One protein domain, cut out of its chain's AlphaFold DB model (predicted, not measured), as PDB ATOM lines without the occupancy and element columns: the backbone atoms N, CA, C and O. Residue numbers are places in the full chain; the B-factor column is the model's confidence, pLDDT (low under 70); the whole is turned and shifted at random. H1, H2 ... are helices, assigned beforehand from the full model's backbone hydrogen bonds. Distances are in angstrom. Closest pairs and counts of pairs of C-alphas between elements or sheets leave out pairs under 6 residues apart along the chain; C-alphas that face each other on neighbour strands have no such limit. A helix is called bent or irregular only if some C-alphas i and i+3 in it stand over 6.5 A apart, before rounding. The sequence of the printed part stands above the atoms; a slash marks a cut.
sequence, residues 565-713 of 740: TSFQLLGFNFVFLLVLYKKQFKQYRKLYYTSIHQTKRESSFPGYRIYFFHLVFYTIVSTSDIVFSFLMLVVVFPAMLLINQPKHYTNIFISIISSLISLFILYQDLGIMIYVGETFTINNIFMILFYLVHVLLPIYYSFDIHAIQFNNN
ATOM      1  N   THR A 565     -22.920  34.066  41.748       50.97
ATOM      2  CA  THR A 565     -22.267  34.867  40.703       50.97
ATOM      3  C   THR A 565     -22.786  34.407  39.340       50.97
ATOM      4  O   THR A 565     -23.040  33.217  39.162       50.97
ATOM      5  N   SER A 566     -22.942  35.296  38.356       50.72
ATOM      6  CA  SER A 566     -23.350  34.901  36.995       50.72
ATOM      7  C   SER A 566     -22.533  33.707  36.484       50.72
ATOM      8  O   SER A 566     -23.060  32.825  35.823       50.72
ATOM      9  N   PHE A 567     -21.264  33.607  36.888       49.47
ATOM     10  CA  PHE A 567     -20.401  32.467  36.597       49.47
ATOM     11  C   PHE A 567     -20.751  31.187  37.382       49.47
ATOM     12  O   PHE A 567     -20.686  30.098  36.824       49.47
ATOM     13  N   GLN A 568     -21.145  31.288  38.655       56.94
ATOM     14  CA  GLN A 568     -21.658  30.165  39.450       56.94
ATOM     15  C   GLN A 568     -23.029  29.696  38.961       56.94
ATOM     16  O   GLN A 568     -23.211  28.496  38.811       56.94
ATOM     17  N   LEU A 569     -23.972  30.602  38.670       59.09
ATOM     18  CA  LEU A 569     -25.278  30.264  38.087       59.09
ATOM     19  C   LEU A 569     -25.118  29.635  36.708       59.09
ATOM     20  O   LEU A 569     -25.712  28.597  36.433       59.09
ATOM     21  N   LEU A 570     -24.252  30.204  35.869       63.81
ATOM     22  CA  LEU A 570     -23.879  29.607  34.594       63.81
ATOM     23  C   LEU A 570     -23.218  28.237  34.809       63.81
ATOM     24  O   LEU A 570     -23.551  27.279  34.119       63.81
ATOM     25  N   GLY A 571     -22.349  28.102  35.814       63.97
ATOM     26  CA  GLY A 571     -21.759  26.834  36.237       63.97
ATOM     27  C   GLY A 571     -22.807  25.802  36.660       63.97
ATOM     28  O   GLY A 571     -22.749  24.659  36.212       63.97
ATOM     29  N   PHE A 572     -23.806  26.191  37.454       71.31
ATOM     30  CA  PHE A 572     -24.927  25.334  37.832       71.31
ATOM     31  C   PHE A 572     -25.789  24.969  36.624       71.31
ATOM     32  O   PHE A 572     -26.131  23.798  36.477       71.31
ATOM     33  N   ASN A 573     -26.067  25.914  35.721       76.25
ATOM     34  CA  ASN A 573     -26.752  25.652  34.456       76.25
ATOM     35  C   ASN A 573     -25.996  24.599  33.650       76.25
ATOM     36  O   ASN A 573     -26.579  23.591  33.252       76.25
ATOM     37  N   PHE A 574     -24.681  24.757  33.497       74.56
ATOM     38  CA  PHE A 574     -23.839  23.769  32.831       74.56
ATOM     39  C   PHE A 574     -23.853  22.414  33.540       74.56
ATOM     40  O   PHE A 574     -23.952  21.389  32.868       74.56
ATOM     41  N   VAL A 575     -23.796  22.369  34.874       77.12
ATOM     42  CA  VAL A 575     -23.866  21.115  35.641       77.12
ATOM     43  C   VAL A 575     -25.216  20.425  35.438       77.12
ATOM     44  O   VAL A 575     -25.245  19.235  35.121       77.12
ATOM     45  N   PHE A 576     -26.330  21.148  35.556       78.62
ATOM     46  CA  PHE A 576     -27.670  20.611  35.331       78.62
ATOM     47  C   PHE A 576     -27.844  20.116  33.893       78.62
ATOM     48  O   PHE A 576     -28.253  18.971  33.686       78.62
ATOM     49  N   LEU A 577     -27.453  20.913  32.896       83.38
ATOM     50  CA  LEU A 577     -27.494  20.529  31.482       83.38
ATOM     51  C   LEU A 577     -26.602  19.313  31.199       83.38
ATOM     52  O   LEU A 577     -27.006  18.404  30.471       83.38
ATOM     53  N   LEU A 578     -25.426  19.226  31.825       84.38
ATOM     54  CA  LEU A 578     -24.533  18.072  31.717       84.38
ATOM     55  C   LEU A 578     -25.154  16.813  32.333       84.38
ATOM     56  O   LEU A 578     -25.017  15.722  31.767       84.38
ATOM     57  N   VAL A 579     -25.843  16.937  33.471       87.12
ATOM     58  CA  VAL A 579     -26.587  15.832  34.092       87.12
ATOM     59  C   VAL A 579     -27.723  15.378  33.178       87.12
ATOM     60  O   VAL A 579     -27.824  14.180  32.903       87.12
ATOM     61  N   LEU A 580     -28.520  16.305  32.638       87.50
ATOM     62  CA  LEU A 580     -29.597  16.000  31.690       87.50
ATOM     63  C   LEU A 580     -29.062  15.320  30.424       87.50
ATOM     64  O   LEU A 580     -29.611  14.309  29.980       87.50
ATOM     65  N   TYR A 581     -27.938  15.790  29.890       88.25
ATOM     66  CA  TYR A 581     -27.283  15.168  28.746       88.25
ATOM     67  C   TYR A 581     -26.801  13.740  29.063       88.25
ATOM     68  O   TYR A 581     -27.106  12.781  28.345       88.25
ATOM     69  N   LYS A 582     -26.052  13.562  30.161       84.50
ATOM     70  CA  LYS A 582     -25.446  12.267  30.511       84.50
ATOM     71  C   LYS A 582     -26.481  11.229  30.932       84.50
ATOM     72  O   LYS A 582     -26.345  10.070  30.543       84.50
ATOM     73  N   LYS A 583     -27.460  11.616  31.753       86.19
ATOM     74  CA  LYS A 583     -28.433  10.690  32.344       86.19
ATOM     75  C   LYS A 583     -29.656  10.504  31.459       86.19
ATOM     76  O   LYS A 583     -30.071   9.367  31.288       86.19
ATOM     77  N   GLN A 584     -30.183  11.572  30.862       86.69
ATOM     78  CA  GLN A 584     -31.476  11.510  30.178       86.69
ATOM     79  C   GLN A 584     -31.335  11.371  28.667       86.69
ATOM     80  O   GLN A 584     -31.862  10.418  28.097       86.69
ATOM     81  N   PHE A 585     -30.558  12.245  28.013       87.44
ATOM     82  CA  PHE A 585     -30.419  12.216  26.549       87.44
ATOM     83  C   PHE A 585     -29.807  10.896  26.065       87.44
ATOM     84  O   PHE A 585     -30.332  10.269  25.146       87.44
ATOM     85  N   LYS A 586     -28.726  10.428  26.706       85.75
ATOM     86  CA  LYS A 586     -28.090   9.150  26.336       85.75
ATOM     87  C   LYS A 586     -29.037   7.955  26.476       85.75
ATOM     88  O   LYS A 586     -29.029   7.079  25.612       85.75
ATOM     89  N   GLN A 587     -29.837   7.911  27.542       84.81
ATOM     90  CA  GLN A 587     -30.803   6.832  27.767       84.81
ATOM     91  C   GLN A 587     -31.949   6.889  26.760       84.81
ATOM     92  O   GLN A 587     -32.257   5.874  26.139       84.81
ATOM     93  N   TYR A 588     -32.504   8.075  26.527       83.81
ATOM     94  CA  TYR A 588     -33.574   8.277  25.558       83.81
ATOM     95  C   TYR A 588     -33.126   7.898  24.139       83.81
ATOM     96  O   TYR A 588     -33.791   7.114  23.462       83.81
ATOM     97  N   ARG A 589     -31.927   8.328  23.724       87.00
ATOM     98  CA  ARG A 589     -31.322   7.917  22.448       87.00
ATOM     99  C   ARG A 589     -31.182   6.394  22.345       87.00
ATOM    100  O   ARG A 589     -31.468   5.830  21.292       87.00
ATOM    101  N   LYS A 590     -30.758   5.718  23.420       86.62
ATOM    102  CA  LYS A 590     -30.628   4.251  23.455       86.62
ATOM    103  C   LYS A 590     -31.986   3.561  23.296       86.62
ATOM    104  O   LYS A 590     -32.103   2.684  22.448       86.62
ATOM    105  N   LEU A 591     -32.995   3.980  24.066       83.19
ATOM    106  CA  LEU A 591     -34.362   3.443  23.991       83.19
ATOM    107  C   LEU A 591     -34.941   3.572  22.580       83.19
ATOM    108  O   LEU A 591     -35.523   2.622  22.060       83.19
ATOM    109  N   TYR A 592     -34.723   4.725  21.951       84.50
ATOM    110  CA  TYR A 592     -35.184   4.990  20.596       84.50
ATOM    111  C   TYR A 592     -34.547   4.046  19.563       84.50
ATOM    112  O   TYR A 592     -35.261   3.436  18.772       84.50
ATOM    113  N   TYR A 593     -33.219   3.859  19.588       84.12
ATOM    114  CA  TYR A 593     -32.561   2.924  18.661       84.12
ATOM    115  C   TYR A 593     -33.001   1.477  18.867       84.12
ATOM    116  O   TYR A 593     -33.197   0.761  17.886       84.12
ATOM    117  N   THR A 594     -33.181   1.045  20.118       83.56
ATOM    118  CA  THR A 594     -33.717  -0.291  20.404       83.56
ATOM    119  C   THR A 594     -35.108  -0.463  19.797       83.56
ATOM    120  O   THR A 594     -35.367  -1.492  19.179       83.56
ATOM    121  N   SER A 595     -35.962   0.559  19.893       80.62
ATOM    122  CA  SER A 595     -37.308   0.539  19.314       80.62
ATOM    123  C   SER A 595     -37.288   0.494  17.778       80.62
ATOM    124  O   SER A 595     -37.940  -0.362  17.186       80.62
ATOM    125  N   ILE A 596     -36.461   1.316  17.113       80.69
ATOM    126  CA  ILE A 596     -36.338   1.311  15.640       80.69
ATOM    127  C   ILE A 596     -35.934  -0.061  15.101       80.69
ATOM    128  O   ILE A 596     -36.516  -0.532  14.120       80.69
ATOM    129  N   HIS A 597     -34.942  -0.703  15.726       79.12
ATOM    130  CA  HIS A 597     -34.486  -2.023  15.289       79.12
ATOM    131  C   HIS A 597     -35.591  -3.080  15.380       79.12
ATOM    132  O   HIS A 597     -35.585  -4.027  14.597       79.12
ATOM    133  N   GLN A 598     -36.548  -2.907  16.293       75.31
ATOM    134  CA  GLN A 598     -37.674  -3.819  16.465       75.31
ATOM    135  C   GLN A 598     -38.825  -3.524  15.497       75.31
ATOM    136  O   GLN A 598     -39.452  -4.458  15.005       75.31
ATOM    137  N   THR A 599     -39.107  -2.254  15.185       70.88
ATOM    138  CA  THR A 599     -40.348  -1.886  14.483       70.88
ATOM    139  C   THR A 599     -40.194  -1.558  12.997       70.88
ATOM    140  O   THR A 599     -41.214  -1.305  12.358       70.88
ATOM    141  N   LYS A 600     -38.970  -1.526  12.429       71.94
ATOM    142  CA  LYS A 600     -38.688  -1.147  11.015       71.94
ATOM    143  C   LYS A 600     -39.459   0.106  10.542       71.94
ATOM    144  O   LYS A 600     -39.790   0.239   9.367       71.94
ATOM    145  N   ARG A 601     -39.784   1.029  11.452       60.25
ATOM    146  CA  ARG A 601     -40.516   2.251  11.109       60.25
ATOM    147  C   ARG A 601     -39.534   3.345  10.729       60.25
ATOM    148  O   ARG A 601     -38.724   3.765  11.551       60.25
ATOM    149  N   GLU A 602     -39.678   3.845   9.512       57.84
ATOM    150  CA  GLU A 602     -39.136   5.130   9.087       57.84
ATOM    151  C   GLU A 602     -40.071   6.231   9.598       57.84
ATOM    152  O   GLU A 602     -41.020   6.623   8.925       57.84
ATOM    153  N   SER A 603     -39.882   6.683  10.839       53.53
ATOM    154  CA  SER A 603     -40.587   7.873  11.323       53.53
ATOM    155  C   SER A 603     -39.778   9.140  11.074       53.53
ATOM    156  O   SER A 603     -38.548   9.168  11.192       53.53
ATOM    157  N   SER A 604     -40.523  10.202  10.772       56.28
ATOM    158  CA  SER A 604     -40.097  11.594  10.745       56.28
ATOM    159  C   SER A 604     -39.408  12.005  12.055       56.28
ATOM    160  O   SER A 604     -39.655  11.442  13.117       56.28
ATOM    161  N   PHE A 605     -38.475  12.948  11.915       63.84
ATOM    162  CA  PHE A 605     -37.613  13.578  12.923       63.84
ATOM    163  C   PHE A 605     -37.677  13.011  14.369       63.84
ATOM    164  O   PHE A 605     -38.581  13.354  15.129       63.84
ATOM    165  N   PRO A 606     -36.690  12.200  14.798       75.31
ATOM    166  CA  PRO A 606     -36.690  11.576  16.120       75.31
ATOM    167  C   PRO A 606     -36.770  12.583  17.274       75.31
ATOM    168  O   PRO A 606     -35.961  13.514  17.326       75.31
ATOM    169  N   GLY A 607     -37.634  12.343  18.264       79.94
ATOM    170  CA  GLY A 607     -37.765  13.215  19.438       79.94
ATOM    171  C   GLY A 607     -36.464  13.390  20.241       79.94
ATOM    172  O   GLY A 607     -36.207  14.471  20.772       79.94
ATOM    173  N   TYR A 608     -35.542  12.413  20.213       81.62
ATOM    174  CA  TYR A 608     -34.211  12.580  20.816       81.62
ATOM    175  C   TYR A 608     -33.377  13.680  20.130       81.62
ATOM    176  O   TYR A 608     -32.543  14.308  20.782       81.62
ATOM    177  N   ARG A 609     -33.579  13.943  18.828       84.19
ATOM    178  CA  ARG A 609     -32.904  15.047  18.120       84.19
ATOM    179  C   ARG A 609     -33.458  16.393  18.568       84.19
ATOM    180  O   ARG A 609     -32.677  17.309  18.793       84.19
ATOM    181  N   ILE A 610     -34.774  16.487  18.765       87.38
ATOM    182  CA  ILE A 610     -35.424  17.678  19.331       87.38
ATOM    183  C   ILE A 610     -34.882  17.938  20.742       87.38
ATOM    184  O   ILE A 610     -34.528  19.070  21.056       87.38
ATOM    185  N   TYR A 611     -34.728  16.891  21.561       86.31
ATOM    186  CA  TYR A 611     -34.133  16.994  22.899       86.31
ATOM    187  C   TYR A 611     -32.685  17.504  22.872       86.31
ATOM    188  O   TYR A 611     -32.291  18.330  23.690       86.31
ATOM    189  N   PHE A 612     -31.885  17.058  21.899       88.00
ATOM    190  CA  PHE A 612     -30.519  17.551  21.726       88.00
ATOM    191  C   PHE A 612     -30.478  19.046  21.393       88.00
ATOM    192  O   PHE A 612     -29.781  19.800  22.068       88.00
ATOM    193  N   PHE A 613     -31.234  19.478  20.378       87.94
ATOM    194  CA  PHE A 613     -31.270  20.887  19.983       87.94
ATOM    195  C   PHE A 613     -31.833  21.779  21.088       87.94
ATOM    196  O   PHE A 613     -31.331  22.880  21.278       87.94
ATOM    197  N   HIS A 614     -32.802  21.288  21.863       89.38
ATOM    198  CA  HIS A 614     -33.315  21.984  23.040       89.38
ATOM    199  C   HIS A 614     -32.230  22.237  24.084       89.38
ATOM    200  O   HIS A 614     -32.057  23.380  24.490       89.38
ATOM    201  N   LEU A 615     -31.449  21.218  24.463       88.06
ATOM    202  CA  LEU A 615     -30.349  21.384  25.421       88.06
ATOM    203  C   LEU A 615     -29.260  22.332  24.893       88.06
ATOM    204  O   LEU A 615     -28.747  23.154  25.651       88.06
ATOM    205  N   VAL A 616     -28.921  22.251  23.601       84.75
ATOM    206  CA  VAL A 616     -27.934  23.149  22.972       84.75
ATOM    207  C   VAL A 616     -28.434  24.592  22.965       84.75
ATOM    208  O   VAL A 616     -27.722  25.487  23.412       84.75
ATOM    209  N   PHE A 617     -29.663  24.825  22.510       84.62
ATOM    210  CA  PHE A 617     -30.227  26.170  22.450       84.62
ATOM    211  C   PHE A 617     -30.410  26.753  23.853       84.62
ATOM    212  O   PHE A 617     -30.085  27.912  24.075       84.62
ATOM    213  N   TYR A 618     -30.820  25.939  24.829       85.50
ATOM    214  CA  TYR A 618     -30.885  26.365  26.224       85.50
ATOM    215  C   TYR A 618     -29.516  26.728  26.794       85.50
ATOM    216  O   TYR A 618     -29.401  27.688  27.541       85.50
ATOM    217  N   THR A 619     -28.462  26.008  26.401       78.50
ATOM    218  CA  THR A 619     -27.087  26.369  26.769       78.50
ATOM    219  C   THR A 619     -26.738  27.759  26.233       78.50
ATOM    220  O   THR A 619     -26.247  28.592  26.987       78.50
ATOM    221  N   ILE A 620     -27.040  28.037  24.960       76.88
ATOM    222  CA  ILE A 620     -26.794  29.347  24.337       76.88
ATOM    223  C   ILE A 620     -27.601  30.437  25.049       76.88
ATOM    224  O   ILE A 620     -27.027  31.434  25.479       76.88
ATOM    225  N   VAL A 621     -28.902  30.230  25.255       76.69
ATOM    226  CA  VAL A 621     -29.765  31.196  25.949       76.69
ATOM    227  C   VAL A 621     -29.295  31.436  27.380       76.69
ATOM    228  O   VAL A 621     -29.235  32.582  27.811       76.69
ATOM    229  N   SER A 622     -28.823  30.398  28.075       75.44
ATOM    230  CA  SER A 622     -28.278  30.532  29.426       75.44
ATOM    231  C   SER A 622     -27.005  31.373  29.499       75.44
ATOM    232  O   SER A 622     -26.664  31.811  30.587       75.44
ATOM    233  N   THR A 623     -26.311  31.633  28.382       69.69
ATOM    234  CA  THR A 623     -25.201  32.607  28.349       69.69
ATOM    235  C   THR A 623     -25.680  34.051  28.221       69.69
ATOM    236  O   THR A 623     -24.994  34.955  28.688       69.69
ATOM    237  N   SER A 624     -26.854  34.263  27.615       67.00
ATOM    238  CA  SER A 624     -27.464  35.585  27.439       67.00
ATOM    239  C   SER A 624     -28.317  35.988  28.640       67.00
ATOM    240  O   SER A 624     -28.347  37.158  29.001       67.00
ATOM    241  N   ASP A 625     -29.008  35.027  29.254       70.69
ATOM    242  CA  ASP A 625     -29.937  35.229  30.364       70.69
ATOM    243  C   ASP A 625     -29.759  34.110  31.398       70.69
ATOM    244  O   ASP A 625     -30.524  33.149  31.501       70.69
ATOM    245  N   ILE A 626     -28.649  34.218  32.126       66.69
ATOM    246  CA  ILE A 626     -28.165  33.231  33.102       66.69
ATOM    247  C   ILE A 626     -29.187  32.999  34.216       66.69
ATOM    248  O   ILE A 626     -29.388  31.872  34.672       66.69
ATOM    249  N   VAL A 627     -29.805  34.096  34.631       61.22
ATOM    250  CA  VAL A 627     -30.728  34.263  35.747       61.22
ATOM    251  C   VAL A 627     -32.016  33.492  35.501       61.22
ATOM    252  O   VAL A 627     -32.322  32.522  36.203       61.22
ATOM    253  N   PHE A 628     -32.753  33.895  34.468       70.38
ATOM    254  CA  PHE A 628     -34.049  33.315  34.183       70.38
ATOM    255  C   PHE A 628     -33.885  31.888  33.661       70.38
ATOM    256  O   PHE A 628     -34.652  30.997  34.027       70.38
ATOM    257  N   SER A 629     -32.811  31.615  32.909       77.44
ATOM    258  CA  SER A 629     -32.453  30.244  32.540       77.44
ATOM    259  C   SER A 629     -32.155  29.379  33.767       77.44
ATOM    260  O   SER A 629     -32.555  28.228  33.806       77.44
ATOM    261  N   PHE A 630     -31.513  29.884  34.818       78.50
ATOM    262  CA  PHE A 630     -31.333  29.073  36.025       78.50
ATOM    263  C   PHE A 630     -32.662  28.767  36.715       78.50
ATOM    264  O   PHE A 630     -32.932  27.610  37.040       78.50
ATOM    265  N   LEU A 631     -33.518  29.776  36.892       74.62
ATOM    266  CA  LEU A 631     -34.823  29.607  37.530       74.62
ATOM    267  C   LEU A 631     -35.697  28.600  36.768       74.62
ATOM    268  O   LEU A 631     -36.224  27.651  37.352       74.62
ATOM    269  N   MET A 632     -35.793  28.768  35.449       80.62
ATOM    270  CA  MET A 632     -36.539  27.865  34.579       80.62
ATOM    271  C   MET A 632     -35.955  26.456  34.611       80.62
ATOM    272  O   MET A 632     -36.707  25.488  34.711       80.62
ATOM    273  N   LEU A 633     -34.627  26.331  34.606       83.19
ATOM    274  CA  LEU A 633     -33.968  25.037  34.669       83.19
ATOM    275  C   LEU A 633     -34.238  24.355  36.003       83.19
ATOM    276  O   LEU A 633     -34.557  23.181  35.984       83.19
ATOM    277  N   VAL A 634     -34.189  25.049  37.142       80.69
ATOM    278  CA  VAL A 634     -34.493  24.461  38.459       80.69
ATOM    279  C   VAL A 634     -35.920  23.917  38.515       80.69
ATOM    280  O   VAL A 634     -36.134  22.819  39.029       80.69
ATOM    281  N   VAL A 635     -36.889  24.638  37.946       80.00
ATOM    282  CA  VAL A 635     -38.294  24.200  37.908       80.00
ATOM    283  C   VAL A 635     -38.486  23.016  36.956       80.00
ATOM    284  O   VAL A 635     -39.215  22.075  37.281       80.00
ATOM    285  N   VAL A 636     -37.817  23.031  35.801       85.69
ATOM    286  CA  VAL A 636     -37.930  22.020  34.733       85.69
ATOM    287  C   VAL A 636     -37.036  20.796  34.956       85.69
ATOM    288  O   VAL A 636     -37.311  19.702  34.456       85.69
ATOM    289  N   PHE A 637     -35.999  20.923  35.777       86.88
ATOM    290  CA  PHE A 637     -35.010  19.880  36.012       86.88
ATOM    291  C   PHE A 637     -35.614  18.592  36.592       86.88
ATOM    292  O   PHE A 637     -35.296  17.533  36.048       86.88
ATOM    293  N   PRO A 638     -36.516  18.610  37.598       85.62
ATOM    294  CA  PRO A 638     -37.160  17.392  38.097       85.62
ATOM    295  C   PRO A 638     -37.949  16.642  37.017       85.62
ATOM    296  O   PRO A 638     -37.834  15.421  36.908       85.62
ATOM    297  N   ALA A 639     -38.703  17.370  36.185       86.31
ATOM    298  CA  ALA A 639     -39.471  16.807  35.076       86.31
ATOM    299  C   ALA A 639     -38.559  16.120  34.053       86.31
ATOM    300  O   ALA A 639     -38.746  14.953  33.703       86.31
ATOM    301  N   MET A 640     -37.500  16.817  33.644       85.06
ATOM    302  CA  MET A 640     -36.525  16.302  32.685       85.06
ATOM    303  C   MET A 640     -35.711  15.135  33.264       85.06
ATOM    304  O   MET A 640     -35.409  14.180  32.552       85.06
ATOM    305  N   LEU A 641     -35.369  15.160  34.557       87.50
ATOM    306  CA  LEU A 641     -34.605  14.109  35.238       87.50
ATOM    307  C   LEU A 641     -35.408  12.809  35.412       87.50
ATOM    308  O   LEU A 641     -34.834  11.721  35.442       87.50
ATOM    309  N   LEU A 642     -36.728  12.897  35.524       86.44
ATOM    310  CA  LEU A 642     -37.590  11.728  35.709       86.44
ATOM    311  C   LEU A 642     -38.135  11.171  34.397       86.44
ATOM    312  O   LEU A 642     -38.883  10.196  34.401       86.44
ATOM    313  N   ILE A 643     -37.722  11.735  33.265       82.38
ATOM    314  CA  ILE A 643     -38.351  11.439  31.987       82.38
ATOM    315  C   ILE A 643     -38.231   9.974  31.561       82.38
ATOM    316  O   ILE A 643     -39.170   9.410  31.005       82.38
ATOM    317  N   ASN A 644     -37.109   9.336  31.904       77.31
ATOM    318  CA  ASN A 644     -36.845   7.923  31.638       77.31
ATOM    319  C   ASN A 644     -37.370   6.974  32.732       77.31
ATOM    320  O   ASN A 644     -37.062   5.783  32.680       77.31
ATOM    321  N   GLN A 645     -38.135   7.457  33.719       80.75
ATOM    322  CA  GLN A 645     -38.776   6.619  34.737       80.75
ATOM    323  C   GLN A 645     -40.263   6.379  34.398       80.75
ATOM    324  O   GLN A 645     -41.124   7.119  34.864       80.75
ATOM    325  N   PRO A 646     -40.598   5.329  33.618       62.62
ATOM    326  CA  PRO A 646     -41.964   5.064  33.141       62.62
ATOM    327  C   PRO A 646     -43.006   4.777  34.214       62.62
ATOM    328  O   PRO A 646     -44.194   4.681  33.906       62.62
ATOM    329  N   LYS A 647     -42.585   4.490  35.446       66.25
ATOM    330  CA  LYS A 647     -43.498   3.908  36.422       66.25
ATOM    331  C   LYS A 647     -44.544   4.959  36.814       66.25
ATOM    332  O   LYS A 647     -44.215   5.984  37.392       66.25
ATOM    333  N   HIS A 648     -45.806   4.655  36.500       63.38
ATOM    334  CA  HIS A 648     -47.015   5.318  37.007       63.38
ATOM    335  C   HIS A 648     -47.344   6.722  36.475       63.38
ATOM    336  O   HIS A 648     -47.853   7.538  37.242       63.38
ATOM    337  N   TYR A 649     -47.095   7.022  35.190       82.88
ATOM    338  CA  TYR A 649     -47.396   8.339  34.580       82.88
ATOM    339  C   TYR A 649     -46.772   9.535  35.328       82.88
ATOM    340  O   TYR A 649     -47.103  10.693  35.074       82.88
ATOM    341  N   THR A 650     -45.866   9.256  36.269       80.81
ATOM    342  CA  THR A 650     -45.337  10.230  37.220       80.81
ATOM    343  C   THR A 650     -44.461  11.246  36.501       80.81
ATOM    344  O   THR A 650     -44.512  12.427  36.821       80.81
ATOM    345  N   ASN A 651     -43.744  10.820  35.458       82.25
ATOM    346  CA  ASN A 651     -42.988  11.709  34.583       82.25
ATOM    347  C   ASN A 651     -43.890  12.721  33.850       82.25
ATOM    348  O   ASN A 651     -43.600  13.910  33.876       82.25
ATOM    349  N   ILE A 652     -45.012  12.286  33.264       87.25
ATOM    350  CA  ILE A 652     -45.961  13.176  32.575       87.25
ATOM    351  C   ILE A 652     -46.582  14.161  33.567       87.25
ATOM    352  O   ILE A 652     -46.642  15.356  33.290       87.25
ATOM    353  N   PHE A 653     -47.002  13.680  34.738       86.88
ATOM    354  CA  PHE A 653     -47.594  14.524  35.774       86.88
ATOM    355  C   PHE A 653     -46.617  15.588  36.295       86.88
ATOM    356  O   PHE A 653     -46.967  16.764  36.353       86.88
ATOM    357  N   ILE A 654     -45.378  15.198  36.616       86.25
ATOM    358  CA  ILE A 654     -44.337  16.130  37.072       86.25
ATOM    359  C   ILE A 654     -43.982  17.125  35.964       86.25
ATOM    360  O   ILE A 654     -43.815  18.306  36.259       86.25
ATOM    361  N   SER A 655     -43.934  16.691  34.702       86.56
ATOM    362  CA  SER A 655     -43.741  17.590  33.560       86.56
ATOM    363  C   SER A 655     -44.862  18.612  33.431       86.56
ATOM    364  O   SER A 655     -44.566  19.785  33.267       86.56
ATOM    365  N   ILE A 656     -46.130  18.220  33.587       88.19
ATOM    366  CA  ILE A 656     -47.256  19.167  33.556       88.19
ATOM    367  C   ILE A 656     -47.156  20.180  34.701       88.19
ATOM    368  O   ILE A 656     -47.279  21.378  34.457       88.19
ATOM    369  N   ILE A 657     -46.909  19.729  35.936       84.25
ATOM    370  CA  ILE A 657     -46.777  20.633  37.092       84.25
ATOM    371  C   ILE A 657     -45.622  21.608  36.885       84.25
ATOM    372  O   ILE A 657     -45.789  22.811  37.069       84.25
ATOM    373  N   SER A 658     -44.464  21.091  36.487       81.38
ATOM    374  CA  SER A 658     -43.276  21.888  36.218       81.38
ATOM    375  C   SER A 658     -43.548  22.946  35.145       81.38
ATOM    376  O   SER A 658     -43.296  24.128  35.370       81.38
ATOM    377  N   SER A 659     -44.179  22.557  34.035       87.56
ATOM    378  CA  SER A 659     -44.566  23.484  32.975       87.56
ATOM    379  C   SER A 659     -45.563  24.547  33.440       87.56
ATOM    380  O   SER A 659     -45.440  25.702  33.047       87.56
ATOM    381  N   LEU A 660     -46.534  24.198  34.289       83.44
ATOM    382  CA  LEU A 660     -47.491  25.165  34.839       83.44
ATOM    383  C   LEU A 660     -46.812  26.185  35.760       83.44
ATOM    384  O   LEU A 660     -47.108  27.375  35.665       83.44
ATOM    385  N   ILE A 661     -45.878  25.742  36.609       76.06
ATOM    386  CA  ILE A 661     -45.093  26.634  37.475       76.06
ATOM    387  C   ILE A 661     -44.230  27.566  36.620       76.06
ATOM    388  O   ILE A 661     -44.232  28.774  36.835       76.06
ATOM    389  N   SER A 662     -43.535  27.033  35.616       81.44
ATOM    390  CA  SER A 662     -42.715  27.841  34.716       81.44
ATOM    391  C   SER A 662     -43.533  28.826  33.876       81.44
ATOM    392  O   SER A 662     -43.095  29.952  33.662       81.44
ATOM    393  N   LEU A 663     -44.736  28.444  33.431       84.88
ATOM    394  CA  LEU A 663     -45.646  29.349  32.725       84.88
ATOM    395  C   LEU A 663     -46.138  30.475  33.641       84.88
ATOM    396  O   LEU A 663     -46.259  31.612  33.197       84.88
ATOM    397  N   PHE A 664     -46.396  30.170  34.914       75.75
ATOM    398  CA  PHE A 664     -46.777  31.166  35.910       75.75
ATOM    399  C   PHE A 664     -45.651  32.173  36.173       75.75
ATOM    400  O   PHE A 664     -45.915  33.371  36.191       75.75
ATOM    401  N   ILE A 665     -44.406  31.705  36.301       72.25
ATOM    402  CA  ILE A 665     -43.222  32.570  36.431       72.25
ATOM    403  C   ILE A 665     -43.086  33.473  35.198       72.25
ATOM    404  O   ILE A 665     -43.027  34.690  35.334       72.25
ATOM    405  N   LEU A 666     -43.140  32.898  33.990       77.81
ATOM    406  CA  LEU A 666     -43.075  33.665  32.740       77.81
ATOM    407  C   LEU A 666     -44.205  34.704  32.638       77.81
ATOM    408  O   LEU A 666     -43.990  35.810  32.152       77.81
ATOM    409  N   TYR A 667     -45.409  34.360  33.102       78.69
ATOM    410  CA  TYR A 667     -46.551  35.272  33.136       78.69
ATOM    411  C   TYR A 667     -46.345  36.437  34.113       78.69
ATOM    412  O   TYR A 667     -46.678  37.573  33.772       78.69
ATOM    413  N   GLN A 668     -45.795  36.181  35.306       70.12
ATOM    414  CA  GLN A 668     -45.475  37.238  36.268       70.12
ATOM    415  C   GLN A 668     -44.435  38.206  35.703       70.12
ATOM    416  O   GLN A 668     -44.658  39.414  35.748       70.12
ATOM    417  N   ASP A 669     -43.372  37.685  35.095       63.12
ATOM    418  CA  ASP A 669     -42.307  38.509  34.521       63.12
ATOM    419  C   ASP A 669     -42.805  39.332  33.330       63.12
ATOM    420  O   ASP A 669     -42.557  40.534  33.266       63.12
ATOM    421  N   LEU A 670     -43.613  38.741  32.442       68.44
ATOM    422  CA  LEU A 670     -44.313  39.485  31.389       68.44
ATOM    423  C   LEU A 670     -45.191  40.601  31.961       68.44
ATOM    424  O   LEU A 670     -45.207  41.710  31.430       68.44
ATOM    425  N   GLY A 671     -45.916  40.317  33.045       60.00
ATOM    426  CA  GLY A 671     -46.730  41.301  33.750       60.00
ATOM    427  C   GLY A 671     -45.898  42.466  34.283       60.00
ATOM    428  O   GLY A 671     -46.304  43.615  34.121       60.00
ATOM    429  N   ILE A 672     -44.723  42.184  34.854       50.94
ATOM    430  CA  ILE A 672     -43.780  43.195  35.352       50.94
ATOM    431  C   ILE A 672     -43.196  44.010  34.192       50.94
ATOM    432  O   ILE A 672     -43.214  45.235  34.260       50.94
ATOM    433  N   MET A 673     -42.751  43.378  33.102       53.78
ATOM    434  CA  MET A 673     -42.214  44.085  31.928       53.78
ATOM    435  C   MET A 673     -43.246  45.038  31.309       53.78
ATOM    436  O   MET A 673     -42.944  46.199  31.029       53.78
ATOM    437  N   ILE A 674     -44.492  44.573  31.153       57.12
ATOM    438  CA  ILE A 674     -45.610  45.400  30.671       57.12
ATOM    439  C   ILE A 674     -45.892  46.543  31.653       57.12
ATOM    440  O   ILE A 674     -46.154  47.669  31.233       57.12
ATOM    441  N   TYR A 675     -45.832  46.268  32.957       45.62
ATOM    442  CA  TYR A 675     -46.071  47.243  34.018       45.62
ATOM    443  C   TYR A 675     -45.008  48.352  34.066       45.62
ATOM    444  O   TYR A 675     -45.360  49.520  34.227       45.62
ATOM    445  N   VAL A 676     -43.730  48.006  33.873       43.56
ATOM    446  CA  VAL A 676     -42.606  48.960  33.801       43.56
ATOM    447  C   VAL A 676     -42.664  49.804  32.518       43.56
ATOM    448  O   VAL A 676     -42.068  50.876  32.447       43.56
ATOM    449  N   GLY A 677     -43.462  49.390  31.530       44.25
ATOM    450  CA  GLY A 677     -43.640  50.116  30.275       44.25
ATOM    451  C   GLY A 677     -42.481  49.920  29.302       44.25
ATOM    452  O   GLY A 677     -42.293  50.748  28.412       44.25
ATOM    453  N   GLU A 678     -41.711  48.838  29.451       48.44
ATOM    454  CA  GLU A 678     -40.677  48.504  28.479       48.44
ATOM    455  C   GLU A 678     -41.309  48.222  27.113       48.44
ATOM    456  O   GLU A 678     -42.246  47.431  26.969       48.44
ATOM    457  N   THR A 679     -40.770  48.851  26.071       57.91
ATOM    458  CA  THR A 679     -41.113  48.479  24.702       57.91
ATOM    459  C   THR A 679     -40.591  47.072  24.435       57.91
ATOM    460  O   THR A 679     -39.391  46.827  24.583       57.91
ATOM    461  N   PHE A 680     -41.465  46.155  24.012       62.81
ATOM    462  CA  PHE A 680     -41.066  44.812  23.589       62.81
ATOM    463  C   PHE A 680     -40.069  44.903  22.433       62.81
ATOM    464  O   PHE A 680     -40.440  45.101  21.278       62.81
ATOM    465  N   THR A 681     -38.784  44.757  22.745       66.94
ATOM    466  CA  THR A 681     -37.763  44.615  21.713       66.94
ATOM    467  C   THR A 681     -37.913  43.250  21.044       66.94
ATOM    468  O   THR A 681     -38.397  42.288  21.645       66.94
ATOM    469  N   ILE A 682     -37.458  43.141  19.794       63.66
ATOM    470  CA  ILE A 682     -37.427  41.866  19.063       63.66
ATOM    471  C   ILE A 682     -36.703  40.781  19.883       63.66
ATOM    472  O   ILE A 682     -37.153  39.638  19.926       63.66
ATOM    473  N   ASN A 683     -35.636  41.152  20.598       58.38
ATOM    474  CA  ASN A 683     -34.899  40.242  21.474       58.38
ATOM    475  C   ASN A 683     -35.777  39.707  22.613       58.38
ATOM    476  O   ASN A 683     -35.801  38.499  22.838       58.38
ATOM    477  N   ASN A 684     -36.555  40.571  23.273       68.25
ATOM    478  CA  ASN A 684     -37.464  40.162  24.347       68.25
ATOM    479  C   ASN A 684     -38.527  39.189  23.817       68.25
ATOM    480  O   ASN A 684     -38.776  38.156  24.431       68.25
ATOM    481  N   ILE A 685     -39.089  39.461  22.635       76.00
ATOM    482  CA  ILE A 685     -40.076  38.578  21.992       76.00
ATOM    483  C   ILE A 685     -39.475  37.195  21.709       76.00
ATOM    484  O   ILE A 685     -40.100  36.179  22.023       76.00
ATOM    485  N   PHE A 686     -38.258  37.133  21.160       74.69
ATOM    486  CA  PHE A 686     -37.572  35.861  20.915       74.69
ATOM    487  C   PHE A 686     -37.283  35.092  22.205       74.69
ATOM    488  O   PHE A 686     -37.468  33.875  22.238       74.69
ATOM    489  N   MET A 687     -36.876  35.786  23.267       71.44
ATOM    490  CA  MET A 687     -36.620  35.186  24.578       71.44
ATOM    491  C   MET A 687     -37.899  34.615  25.198       71.44
ATOM    492  O   MET A 687     -37.924  33.456  25.605       71.44
ATOM    493  N   ILE A 688     -38.996  35.375  25.177       80.06
ATOM    494  CA  ILE A 688     -40.310  34.926  25.660       80.06
ATOM    495  C   ILE A 688     -40.787  33.703  24.873       80.06
ATOM    496  O   ILE A 688     -41.219  32.712  25.466       80.06
ATOM    497  N   LEU A 689     -40.681  33.742  23.541       85.31
ATOM    498  CA  LEU A 689     -41.054  32.618  22.684       85.31
ATOM    499  C   LEU A 689     -40.206  31.384  22.999       85.31
ATOM    500  O   LEU A 689     -40.732  30.273  23.089       85.31
ATOM    501  N   PHE A 690     -38.902  31.570  23.201       84.62
ATOM    502  CA  PHE A 690     -38.016  30.487  23.585       84.62
ATOM    503  C   PHE A 690     -38.419  29.869  24.924       84.62
ATOM    504  O   PHE A 690     -38.507  28.646  25.026       84.62
ATOM    505  N   TYR A 691     -38.707  30.686  25.936       84.25
ATOM    506  CA  TYR A 691     -39.135  30.187  27.235       84.25
ATOM    507  C   TYR A 691     -40.478  29.472  27.159       84.25
ATOM    508  O   TYR A 691     -40.609  28.393  27.729       84.25
ATOM    509  N   LEU A 692     -41.429  29.973  26.369       88.19
ATOM    510  CA  LEU A 692     -42.688  29.276  26.106       88.19
ATOM    511  C   LEU A 692     -42.443  27.883  25.500       88.19
ATOM    512  O   LEU A 692     -43.014  26.888  25.948       88.19
ATOM    513  N   VAL A 693     -41.547  27.787  24.516       88.75
ATOM    514  CA  VAL A 693     -41.155  26.504  23.917       88.75
ATOM    515  C   VAL A 693     -40.467  25.611  24.954       88.75
ATOM    516  O   VAL A 693     -40.812  24.436  25.075       88.75
ATOM    517  N   HIS A 694     -39.546  26.154  25.754       88.12
ATOM    518  CA  HIS A 694     -38.859  25.418  26.814       88.12
ATOM    519  C   HIS A 694     -39.828  24.856  27.859       88.12
ATOM    520  O   HIS A 694     -39.626  23.736  28.314       88.12
ATOM    521  N   VAL A 695     -40.895  25.585  28.192       89.19
ATOM    522  CA  VAL A 695     -41.948  25.135  29.110       89.19
ATOM    523  C   VAL A 695     -42.717  23.942  28.554       89.19
ATOM    524  O   VAL A 695     -43.074  23.043  29.307       89.19
ATOM    525  N   LEU A 696     -42.969  23.895  27.249       89.81
ATOM    526  CA  LEU A 696     -43.823  22.871  26.636       89.81
ATOM    527  C   LEU A 696     -43.069  21.584  26.274       89.81
ATOM    528  O   LEU A 696     -43.644  20.492  26.273       89.81
ATOM    529  N   LEU A 697     -41.774  21.689  25.985       90.50
ATOM    530  CA  LEU A 697     -40.945  20.566  25.549       90.50
ATOM    531  C   LEU A 697     -40.835  19.400  26.563       90.50
ATOM    532  O   LEU A 697     -40.954  18.252  26.126       90.50
ATOM    533  N   PRO A 698     -40.704  19.613  27.890       89.88
ATOM    534  CA  PRO A 698     -40.710  18.537  28.888       89.88
ATOM    535  C   PRO A 698     -41.955  17.642  28.824       89.88
ATOM    536  O   PRO A 698     -41.849  16.416  28.932       89.88
ATOM    537  N   ILE A 699     -43.132  18.238  28.592       91.44
ATOM    538  CA  ILE A 699     -44.391  17.504  28.411       91.44
ATOM    539  C   ILE A 699     -44.295  16.630  27.160       91.44
ATOM    540  O   ILE A 699     -44.527  15.423  27.235       91.44
ATOM    541  N   TYR A 700     -43.899  17.222  26.029       92.44
ATOM    542  CA  TYR A 700     -43.755  16.509  24.758       92.44
ATOM    543  C   TYR A 700     -42.826  15.293  24.881       92.44
ATOM    544  O   TYR A 700     -43.205  14.179  24.516       92.44
ATOM    545  N   TYR A 701     -41.639  15.476  25.461       89.44
ATOM    546  CA  TYR A 701     -40.679  14.390  25.636       89.44
ATOM    547  C   TYR A 701     -41.205  13.282  26.561       89.44
ATOM    548  O   TYR A 701     -40.935  12.103  26.329       89.44
ATOM    549  N   SER A 702     -41.978  13.640  27.591       88.56
ATOM    550  CA  SER A 702     -42.563  12.666  28.521       88.56
ATOM    551  C   SER A 702     -43.582  11.768  27.815       88.56
ATOM    552  O   SER A 702     -43.593  10.555  28.037       88.56
ATOM    553  N   PHE A 703     -44.396  12.343  26.924       88.50
ATOM    554  CA  PHE A 703     -45.324  11.583  26.085       88.50
ATOM    555  C   PHE A 703     -44.608  10.702  25.058       88.50
ATOM    556  O   PHE A 703     -44.984   9.539  24.910       88.50
ATOM    557  N   ASP A 704     -43.575  11.205  24.377       87.56
ATOM    558  CA  ASP A 704     -42.860  10.422  23.359       87.56
ATOM    559  C   ASP A 704     -42.150   9.203  23.969       87.56
ATOM    560  O   ASP A 704     -42.292   8.081  23.480       87.56
ATOM    561  N   ILE A 705     -41.471   9.383  25.106       84.94
ATOM    562  CA  ILE A 705     -40.816   8.274  25.815       84.94
ATOM    563  C   ILE A 705     -41.841   7.243  26.292       84.94
ATOM    564  O   ILE A 705     -41.616   6.041  26.129       84.94
ATOM    565  N   HIS A 706     -42.978   7.695  26.827       86.38
ATOM    566  CA  HIS A 706     -44.055   6.796  27.228       86.38
ATOM    567  C   HIS A 706     -44.599   6.000  26.030       86.38
ATOM    568  O   HIS A 706     -44.805   4.792  26.140       86.38
ATOM    569  N   ALA A 707     -44.784   6.637  24.870       84.88
ATOM    570  CA  ALA A 707     -45.231   5.966  23.650       84.88
ATOM    571  C   ALA A 707     -44.220   4.910  23.162       84.88
ATOM    572  O   ALA A 707     -44.609   3.789  22.830       84.88
ATOM    573  N   ILE A 708     -42.921   5.228  23.177       83.25
ATOM    574  CA  ILE A 708     -41.846   4.289  22.814       83.25
ATOM    575  C   ILE A 708     -41.836   3.082  23.757       83.25
ATOM    576  O   ILE A 708     -41.763   1.937  23.314       83.25
ATOM    577  N   GLN A 709     -41.933   3.318  25.064       83.44
ATOM    578  CA  GLN A 709     -41.901   2.251  26.064       83.44
ATOM    579  C   GLN A 709     -43.156   1.378  26.027       83.44
ATOM    580  O   GLN A 709     -43.048   0.161  26.166       83.44
ATOM    581  N   PHE A 710     -44.330   1.968  25.790       83.38
ATOM    582  CA  PHE A 710     -45.571   1.221  25.599       83.38
ATOM    583  C   PHE A 710     -45.467   0.261  24.408       83.38
ATOM    584  O   PHE A 710     -45.796  -0.917  24.542       83.38
ATOM    585  N   ASN A 711     -44.929   0.733  23.280       80.38
ATOM    586  CA  ASN A 711     -44.718  -0.098  22.094       80.38
ATOM    587  C   ASN A 711     -43.691  -1.217  22.332       80.38
ATOM    588  O   ASN A 711     -43.868  -2.322  21.829       80.38
ATOM    589  N   ASN A 712     -42.636  -0.955  23.110       80.75
ATOM    590  CA  ASN A 712     -41.613  -1.960  23.412       80.75
ATOM    591  C   ASN A 712     -42.100  -3.032  24.408       80.75
ATOM    592  O   ASN A 712     -41.655  -4.173  24.330       80.75
ATOM    593  N   ASN A 713     -42.981  -2.676  25.352       82.69
ATOM    594  CA  ASN A 713     -43.506  -3.600  26.368       82.69
ATOM    595  C   ASN A 713     -44.706  -4.414  25.877       82.69
ATOM    596  O   ASN A 713     -44.931  -5.520  26.358       82.69
TER     597      ASN A 713
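Overview. This is residues 565 to 713 of the 740 residues of an uncharacterized protein of Cavenderia fasciculata (strain SH3) (UniProt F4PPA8). Five helices run lengthwise in an elongated bundle, each running opposite ways to the one before it along the chain. H3 is packed between H1 and H4, H2 lies beside H1 and H3, and the bent H5 runs beside H4; the loop tip of residues 600 to 605 and the turn of residues 674 to 679, of which 674 to 676 belong to H4, stick out. The printed part has 149 residues with H1, H2, H3, H4 and H5 in that order, no named strand, and the class all helix. It is compact, with a radius of gyration of the C-alphas of 16.6 A, and spans 55 by 28 by 27 A, only just elongated.

Arrangement. The longest helix, H1, residues 566 to 599, touches H2, residues 607 to 624, in a hairpin at a shallow tilt of 9 degrees; their closest C-alphas, those of Arg 589 and Tyr 608, are 5.7 A apart. H1 also touches H3, residues 626 to 641, closest at the C-alphas of Leu 570 and Ile 626, 5.8 A, the same way at a shallow tilt of 34 degrees, only just short of steep. H3 forms a hairpin with H4, residues 647 to 676, which touches it with residues 651 to 662 alone; the closest C-alphas, those of Ala 639 and Ser 655, are 4.6 A apart. H5, residues 682 to 713, was assigned as one helix by its hydrogen bonds but is bent, with C-alphas 695 and 698 6.7 A apart, into H5a, residues 682 to 695, and H5b, residues 698 to 713. H4 touches H5a, closest at the C-alphas of Ser 659 and Val 695, 5.0 A. H1 touches H5b with residues 588 to 595 alone, closest at the C-alphas of Ser 595 and Asn 712, 6.4 A. H1 and H4 are apart. Every O i to N i+4 pair is within hydrogen-bond range in H5a and H5b, against 27 of 30 in H1, 13 of 14 in H2, 10 of 12 in H3 and 24 of 26 in H4.

Along the chain. H1 begins at C-alpha 566 (-23.350, 34.901, 36.995), measures 46.4 A and has a kink of 25 degrees near residue 581. H2 measures 25.9 A. H3, 20.3 A long, is only just irregular, with C-alphas 635 and 638 6.9 A apart; H4, 45.1 A long, is irregular, with C-alphas 648 and 651 7.9 A apart. H5a measures 20.0 A, and H5b measures 22.5 A, ending at C-alpha 713 (-43.506, -3.600, 26.368).

Size, cuts and confidence. The two C-alphas farthest apart, those of Gln 598 and Gly 677, are 56.0 A apart. The printed part has no cut and no long link. Mean pLDDT of the printed part is 77.1; 35 residues are under 70, among them residues 565 to 571 and 669 to 684.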